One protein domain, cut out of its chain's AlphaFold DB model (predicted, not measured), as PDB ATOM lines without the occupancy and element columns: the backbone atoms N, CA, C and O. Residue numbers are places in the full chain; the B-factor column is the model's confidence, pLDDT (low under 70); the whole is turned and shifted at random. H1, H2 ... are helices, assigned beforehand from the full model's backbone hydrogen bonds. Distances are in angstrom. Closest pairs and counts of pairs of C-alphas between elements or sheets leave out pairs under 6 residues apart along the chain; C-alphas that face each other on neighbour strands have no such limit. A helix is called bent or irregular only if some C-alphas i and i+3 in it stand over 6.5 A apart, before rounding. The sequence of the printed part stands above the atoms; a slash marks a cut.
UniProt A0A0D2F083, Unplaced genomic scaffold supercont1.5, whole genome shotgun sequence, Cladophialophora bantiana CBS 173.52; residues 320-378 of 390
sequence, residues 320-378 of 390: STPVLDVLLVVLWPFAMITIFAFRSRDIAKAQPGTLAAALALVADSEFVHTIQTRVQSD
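AT A GLANCE: This is residues 320 to 378 of the 390 residues of an uncharacterized protein of Cladophialophora bantiana CBS 173.52 (UniProt A0A0D2F083). The model is a wide, open V with little packing: the long helix H1 makes one arm, the shorter helices H2 and H3, set end to end round a corner, make the other, and a winding link, residues 342 to 354, joins the arms. No helix touches another. The printed part has 59 residues with three named helices, in the order H1, H2, H3, and no named strand; the class is all helix. It is extended, with a radius of gyration of the C-alphas of 18.6 A, and spans 58 by 28 by 21 A.

IN THESE COORDINATES: H1, residues 320 to 341, begins with C-alpha 320 at (213.393, 162.931, 70.436) and is 31.5 A long from first to last C-alpha. It is neither bent nor irregular, but only just: C-alphas 330 and 333 are 6.3 A apart. H2, residues 355 to 363, is 12.3 A long and begins with C-alpha 355 at (210.550, 148.923, 34.637). H3, residues 366 to 376, is 15.6 A long and ends with C-alpha 376 at (232.539, 158.202, 19.767).

HOW THE PARTS SIT: H1 is apart from H2 and from H3. H2 and H3 are close but not clearly touching; their closest C-alphas, those of Val 362 and Val 368, are 7.8 A apart. They run the same way at a steep tilt of 64 degrees. Every O i to N i+4 pair is within hydrogen-bond range in H2 and H3, and 16 of 18 are in H1.

THE WHOLE: The C-alphas farthest apart, those of Pro 322 and Asp 378, are 58.0 A apart. The printed part has no cut. The link from H1 to H2, 13 residues, is long; that from H2 to H3, 2 residues, is tight. Residues 320 to 347, 351 to 356 and 361 to 378 stand free. The mean pLDDT of the printed part is 73.3; residues 343 to 366 and 374 to 378 are under 70.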
ATOM      1  N   SER A 320     213.302 163.291  71.860       76.50
ATOM      2  CA  SER A 320     213.393 162.931  70.436       76.50
ATOM      3  C   SER A 320     212.031 162.952  69.745       76.50
ATOM      4  O   SER A 320     211.956 163.336  68.580       76.50
ATOM      5  N   THR A 321     210.955 162.606  70.457       83.56
ATOM      6  CA  THR A 321     209.583 162.667  69.931       83.56
ATOM      7  C   THR A 321     209.203 164.060  69.408       83.56
ATOM      8  O   THR A 321     208.813 164.149  68.245       83.56
ATOM      9  N   PRO A 322     209.384 165.166  70.163       86.56
ATOM     10  CA  PRO A 322     209.041 166.495  69.661       86.56
ATOM     11  C   PRO A 322     209.948 166.944  68.510       86.56
ATOM     12  O   PRO A 322     209.488 167.648  67.619       86.56
ATOM     13  N   VAL A 323     211.220 166.525  68.479       87.56
ATOM     14  CA  VAL A 323     212.114 166.831  67.347       87.56
ATOM     15  C   VAL A 323     211.633 166.132  66.079       87.56
ATOM     16  O   VAL A 323     211.606 166.759  65.021       87.56
ATOM     17  N   LEU A 324     211.229 164.861  66.184       85.38
ATOM     18  CA  LEU A 324     210.677 164.109  65.061       85.38
ATOM     19  C   LEU A 324     209.377 164.751  64.561       85.38
ATOM     20  O   LEU A 324     209.247 164.965  63.359       85.38
ATOM     21  N   ASP A 325     208.470 165.125  65.467       90.38
ATOM     22  CA  ASP A 325     207.219 165.811  65.122       90.38
ATOM     23  C   ASP A 325     207.475 167.140  64.405       90.38
ATOM     24  O   ASP A 325     206.879 167.407  63.361       90.38
ATOM     25  N   VAL A 326     208.407 167.960  64.904       93.56
ATOM     26  CA  VAL A 326     208.776 169.230  64.258       93.56
ATOM     27  C   VAL A 326     209.359 168.987  62.866       93.56
ATOM     28  O   VAL A 326     208.976 169.671  61.917       93.56
ATOM     29  N   LEU A 327     210.238 167.995  62.706       91.44
ATOM     30  CA  LEU A 327     210.788 167.614  61.401       91.44
ATOM     31  C   LEU A 327     209.690 167.179  60.427       91.44
ATOM     32  O   LEU A 327     209.719 167.566  59.259       91.44
ATOM     33  N   LEU A 328     208.701 166.422  60.905       89.62
ATOM     34  CA  LEU A 328     207.575 165.948  60.104       89.62
ATOM     35  C   LEU A 328     206.675 167.109  59.660       89.62
ATOM     36  O   LEU A 328     206.298 167.189  58.489       89.62
ATOM     37  N   VAL A 329     206.408 168.055  60.565       94.81
ATOM     38  CA  VAL A 329     205.663 169.288  60.273       94.81
ATOM     39  C   VAL A 329     206.410 170.170  59.272       94.81
ATOM     40  O   VAL A 329     205.774 170.747  58.395       94.81
ATOM     41  N   VAL A 330     207.742 170.257  59.351       95.31
ATOM     42  CA  VAL A 330     208.565 171.032  58.405       95.31
ATOM     43  C   VAL A 330     208.659 170.351  57.039       95.31
ATOM     44  O   VAL A 330     208.635 171.036  56.021       95.31
ATOM     45  N   LEU A 331     208.728 169.019  56.977       91.88
ATOM     46  CA  LEU A 331     208.779 168.272  55.714       91.88
ATOM     47  C   LEU A 331     207.457 168.325  54.936       91.88
ATOM     48  O   LEU A 331     207.471 168.289  53.704       91.88
ATOM     49  N   TRP A 332     206.325 168.451  55.628       95.31
ATOM     50  CA  TRP A 332     204.998 168.516  55.013       95.31
ATOM     51  C   TRP A 332     204.825 169.646  53.972       95.31
ATOM     52  O   TRP A 332     204.420 169.349  52.844       95.31
ATOM     53  N   PRO A 333     205.164 170.924  54.248       95.00
ATOM     54  CA  PRO A 333     205.081 171.985  53.251       95.00
ATOM     55  C   PRO A 333     206.068 171.788  52.100       95.00
ATOM     56  O   PRO A 333     205.709 172.092  50.968       95.00
ATOM     57  N   PHE A 334     207.269 171.239  52.328       92.75
ATOM     58  CA  PHE A 334     208.186 170.913  51.226       92.75
ATOM     59  C   PHE A 334     207.589 169.857  50.294       92.75
ATOM     60  O   PHE A 334     207.629 170.028  49.076       92.75
ATOM     61  N   ALA A 335     206.968 168.816  50.854       87.06
ATOM     62  CA  ALA A 335     206.246 167.820  50.073       87.06
ATOM     63  C   ALA A 335     205.100 168.469  49.274       87.06
ATOM     64  O   ALA A 335     205.005 168.269  48.063       87.06
ATOM     65  N   MET A 336     204.295 169.330  49.904       90.25
ATOM     66  CA  MET A 336     203.224 170.063  49.217       90.25
ATOM     67  C   MET A 336     203.762 170.950  48.088       90.25
ATOM     68  O   MET A 336     203.260 170.879  46.969       90.25
ATOM     69  N   ILE A 337     204.824 171.723  48.332       91.94
ATOM     70  CA  ILE A 337     205.473 172.553  47.308       91.94
ATOM     71  C   ILE A 337     205.936 171.685  46.143       91.94
ATOM     72  O   ILE A 337     205.677 172.042  45.000       91.94
ATOM     73  N   THR A 338     206.560 170.530  46.393       85.56
ATOM     74  CA  THR A 338     206.964 169.639  45.296       85.56
ATOM     75  C   THR A 338     205.769 169.110  44.503       85.56
ATOM     76  O   THR A 338     205.829 169.105  43.280       85.56
ATOM     77  N   ILE A 339     204.657 168.755  45.152       83.50
ATOM     78  CA  ILE A 339     203.448 168.273  44.464       83.50
ATOM     79  C   ILE A 339     202.820 169.370  43.590       83.50
ATOM     80  O   ILE A 339     202.364 169.083  42.485       83.50
ATOM     81  N   PHE A 340     202.803 170.623  44.055       85.00
ATOM     82  CA  PHE A 340     202.200 171.736  43.312       85.00
ATOM     83  C   PHE A 340     203.133 172.365  42.269       85.00
ATOM     84  O   PHE A 340     202.665 172.794  41.215       85.00
ATOM     85  N   ALA A 341     204.437 172.435  42.544       85.44
ATOM     86  CA  ALA A 341     205.422 173.031  41.646       85.44
ATOM     87  C   ALA A 341     205.801 172.085  40.500       85.44
ATOM     88  O   ALA A 341     205.986 172.536  39.368       85.44
ATOM     89  N   PHE A 342     205.865 170.771  40.749       79.31
ATOM     90  CA  PHE A 342     206.016 169.803  39.669       79.31
ATOM     91  C   PHE A 342     204.669 169.606  38.974       79.31
ATOM     92  O   PHE A 342     203.838 168.802  39.391       79.31
ATOM     93  N   ARG A 343     204.459 170.324  37.860       69.38
ATOM     94  CA  ARG A 343     203.416 170.000  36.876       69.38
ATOM     95  C   ARG A 343     203.696 168.611  36.294       69.38
ATOM     96  O   ARG A 343     204.281 168.459  35.230       69.38
ATOM     97  N   SER A 344     203.227 167.583  36.988       57.81
ATOM     98  CA  SER A 344     203.296 166.175  36.582       57.81
ATOM     99  C   SER A 344     202.482 165.857  35.323       57.81
ATOM    100  O   SER A 344     202.555 164.743  34.808       57.81
ATOM    101  N   ARG A 345     201.720 166.828  34.799       58.62
ATOM    102  CA  ARG A 345     200.836 166.634  33.647       58.62
ATOM    103  C   ARG A 345     201.552 166.416  32.315       58.62
ATOM    104  O   ARG A 345     200.933 165.821  31.443       58.62
ATOM    105  N   ASP A 346     202.828 166.781  32.185       57.88
ATOM    106  CA  ASP A 346     203.491 166.747  30.873       57.88
ATOM    107  C   ASP A 346     204.606 165.690  30.729       57.88
ATOM    108  O   ASP A 346     205.090 165.484  29.619       57.88
ATOM    109  N   ILE A 347     204.991 164.967  31.796       56.66
ATOM    110  CA  ILE A 347     206.195 164.095  31.771       56.66
ATOM    111  C   ILE A 347     205.888 162.586  31.890       56.66
ATOM    112  O   ILE A 347     206.703 161.762  31.487       56.66
ATOM    113  N   ALA A 348     204.702 162.164  32.339       52.41
ATOM    114  CA  ALA A 348     204.399 160.737  32.513       52.41
ATOM    115  C   ALA A 348     203.284 160.241  31.577       52.41
ATOM    116  O   ALA A 348     202.155 160.008  31.999       52.41
ATOM    117  N   LYS A 349     203.609 160.006  30.297       57.06
ATOM    118  CA  LYS A 349     202.808 159.093  29.450       57.06
ATOM    119  C   LYS A 349     203.074 157.609  29.753       57.06
ATOM    120  O   LYS A 349     202.383 156.753  29.215       57.06
ATOM    121  N   ALA A 350     204.045 157.297  30.614       59.41
ATOM    122  CA  ALA A 350     204.323 155.938  31.066       59.41
ATOM    123  C   ALA A 350     203.734 155.705  32.466       59.41
ATOM    124  O   ALA A 350     203.916 156.527  33.365       59.41
ATOM    125  N   GLN A 351     203.031 154.585  32.647       53.62
ATOM    126  CA  GLN A 351     202.462 154.183  33.935       53.62
ATOM    127  C   GLN A 351     203.563 154.077  35.013       53.62
ATOM    128  O   GLN A 351     204.519 153.309  34.830       53.62
ATOM    129  N   PRO A 352     203.442 154.802  36.143       50.38
ATOM    130  CA  PRO A 352     204.373 154.678  37.258       50.38
ATOM    131  C   PRO A 352     204.293 153.261  37.846       50.38
ATOM    132  O   PRO A 352     203.205 152.743  38.083       50.38
ATOM    133  N   GLY A 353     205.453 152.628  38.043       57.53
ATOM    134  CA  GLY A 353     205.576 151.244  38.530       57.53
ATOM    135  C   GLY A 353     206.064 150.230  37.489       57.53
ATOM    136  O   GLY A 353     206.333 149.086  37.836       57.53
ATOM    137  N   THR A 354     206.233 150.632  36.227       57.50
ATOM    138  CA  THR A 354     206.820 149.771  35.187       57.50
ATOM    139  C   THR A 354     208.333 149.983  35.070       57.50
ATOM    140  O   THR A 354     208.823 151.110  35.157       57.50
ATOM    141  N   LEU A 355     209.087 148.902  34.829       60.25
ATOM    142  CA  LEU A 355     210.550 148.923  34.637       60.25
ATOM    143  C   LEU A 355     210.981 149.917  33.533       60.25
ATOM    144  O   LEU A 355     212.050 150.519  33.600       60.25
ATOM    145  N   ALA A 356     210.103 150.144  32.551       57.69
ATOM    146  CA  ALA A 356     210.287 151.109  31.471       57.69
ATOM    147  C   ALA A 356     210.349 152.569  31.957       57.69
ATOM    148  O   ALA A 356     211.130 153.348  31.420       57.69
ATOM    149  N   ALA A 357     209.588 152.946  32.990       61.66
ATOM    150  CA  ALA A 357     209.634 154.297  33.554       61.66
ATOM    151  C   ALA A 357     210.946 154.552  34.318       61.66
ATOM    152  O   ALA A 357     211.502 155.647  34.255       61.66
ATOM    153  N   ALA A 358     211.476 153.524  34.990       68.56
ATOM    154  CA  ALA A 358     212.789 153.593  35.629       68.56
ATOM    155  C   ALA A 358     213.917 153.700  34.587       68.56
ATOM    156  O   ALA A 358     214.824 154.510  34.754       68.56
ATOM    157  N   LEU A 359     213.829 152.951  33.481       62.53
ATOM    158  CA  LEU A 359     214.802 153.020  32.386       62.53
ATOM    159  C   LEU A 359     214.734 154.334  31.601       62.53
ATOM    160  O   LEU A 359     215.778 154.841  31.210       62.53
ATOM    161  N   ALA A 360     213.552 154.928  31.421       62.84
ATOM    162  CA  ALA A 360     213.413 156.240  30.786       62.84
ATOM    163  C   ALA A 360     214.090 157.355  31.606       62.84
ATOM    164  O   ALA A 360     214.758 158.212  31.038       62.84
ATOM    165  N   LEU A 361     213.999 157.297  32.941       66.38
ATOM    166  CA  LEU A 361     214.708 158.219  33.839       66.38
ATOM    167  C   LEU A 361     216.233 158.029  33.822       66.38
ATOM    168  O   LEU A 361     216.968 158.984  34.061       66.38
ATOM    169  N   VAL A 362     216.714 156.811  33.558       67.81
ATOM    170  CA  VAL A 362     218.150 156.531  33.388       67.81
ATOM    171  C   VAL A 362     218.633 156.986  32.007       67.81
ATOM    172  O   VAL A 362     219.714 157.565  31.904       67.81
ATOM    173  N   ALA A 363     217.822 156.779  30.967       63.72
ATOM    174  CA  ALA A 363     218.131 157.144  29.587       63.72
ATOM    175  C   ALA A 363     218.180 158.663  29.352       63.72
ATOM    176  O   ALA A 363     218.982 159.113  28.543       63.72
ATOM    177  N   ASP A 364     217.372 159.441  30.077       63.28
ATOM    178  CA  ASP A 364     217.358 160.911  29.996       63.28
ATOM    179  C   ASP A 364     218.382 161.579  30.936       63.28
ATOM    180  O   ASP A 364     218.493 162.801  31.011       63.28
ATOM    181  N   SER A 365     219.161 160.787  31.685       67.62
ATOM    182  CA  SER A 365     220.255 161.341  32.478       67.62
ATOM    183  C   SER A 365     221.433 161.687  31.563       67.62
ATOM    184  O   SER A 365     221.929 160.849  30.807       67.62
ATOM    185  N   GLU A 366     221.922 162.922  31.674       69.25
ATOM    186  CA  GLU A 366     223.085 163.476  30.955       69.25
ATOM    187  C   GLU A 366     224.340 162.569  31.016       69.25
ATOM    188  O   GLU A 366     225.251 162.639  30.185       69.25
ATOM    189  N   PHE A 367     224.359 161.643  31.976       70.12
ATOM    190  CA  PHE A 367     225.333 160.572  32.124       70.12
ATOM    191  C   PHE A 367     225.456 159.676  30.878       70.12
ATOM    192  O   PHE A 367     226.573 159.366  30.460       70.12
ATOM    193  N   VAL A 368     224.344 159.304  30.229       70.31
ATOM    194  CA  VAL A 368     224.368 158.461  29.016       70.31
ATOM    195  C   VAL A 368     224.975 159.227  27.842       70.31
ATOM    196  O   VAL A 368     225.814 158.690  27.119       70.31
ATOM    197  N   HIS A 369     224.651 160.515  27.713       70.94
ATOM    198  CA  HIS A 369     225.211 161.379  26.676       70.94
ATOM    199  C   HIS A 369     226.728 161.578  26.847       70.94
ATOM    200  O   HIS A 369     227.472 161.670  25.867       70.94
ATOM    201  N   THR A 370     227.210 161.575  28.093       72.75
ATOM    202  CA  THR A 370     228.640 161.696  28.427       72.75
ATOM    203  C   THR A 370     229.417 160.404  28.135       72.75
ATOM    204  O   THR A 370     230.566 160.449  27.697       72.75
ATOM    205  N   ILE A 371     228.798 159.235  28.327       74.12
ATOM    206  CA  ILE A 371     229.395 157.942  27.950       74.12
ATOM    207  C   ILE A 371     229.418 157.783  26.429       74.12
ATOM    208  O   ILE A 371     230.429 157.372  25.865       74.12
ATOM    209  N   GLN A 372     228.335 158.154  25.749       73.69
ATOM    210  CA  GLN A 372     228.219 157.987  24.304       73.69
ATOM    211  C   GLN A 372     229.174 158.914  23.536       73.69
ATOM    212  O   GLN A 372     229.798 158.487  22.566       73.69
ATOM    213  N   THR A 373     229.378 160.140  24.028       74.69
ATOM    214  CA  THR A 373     230.394 161.058  23.490       74.69
ATOM    215  C   THR A 373     231.817 160.552  23.716       74.69
ATOM    216  O   THR A 373     232.619 160.647  22.792       74.69
ATOM    217  N   ARG A 374     232.129 159.933  24.866       68.44
ATOM    218  CA  ARG A 374     233.445 159.305  25.099       68.44
ATOM    219  C   ARG A 374     233.706 158.085  24.217       68.44
ATOM    220  O   ARG A 374     234.840 157.876  23.811       68.44
ATOM    221  N   VAL A 375     232.676 157.299  23.907       69.31
ATOM    222  CA  VAL A 375     232.801 156.128  23.019       69.31
ATOM    223  C   VAL A 375     232.956 156.546  21.550       69.31
ATOM    224  O   VAL A 375     233.620 155.854  20.788       69.31
ATOM    225  N   GLN A 376     232.394 157.688  21.138       64.25
ATOM    226  CA  GLN A 376     232.539 158.202  19.767       64.25
ATOM    227  C   GLN A 376     233.764 159.102  19.552       64.25
ATOM    228  O   GLN A 376     234.182 159.272  18.409       64.25
ATOM    229  N   SER A 377     234.361 159.661  20.609       59.78
ATOM    230  CA  SER A 377     235.537 160.532  20.498       59.78
ATOM    231  C   SER A 377     236.876 159.797  20.391       59.78
ATOM    232  O   SER A 377     237.902 160.470  20.344       59.78
ATOM    233  N   ASP A 378     236.894 158.463  20.336       59.31
ATOM    234  CA  ASP A 378     238.144 157.704  20.212       59.31
ATOM    235  C   ASP A 378     238.165 156.718  19.023       59.31
ATOM    236  O   ASP A 378     238.223 155.503  19.207       59.31
TER     237      ASP A 378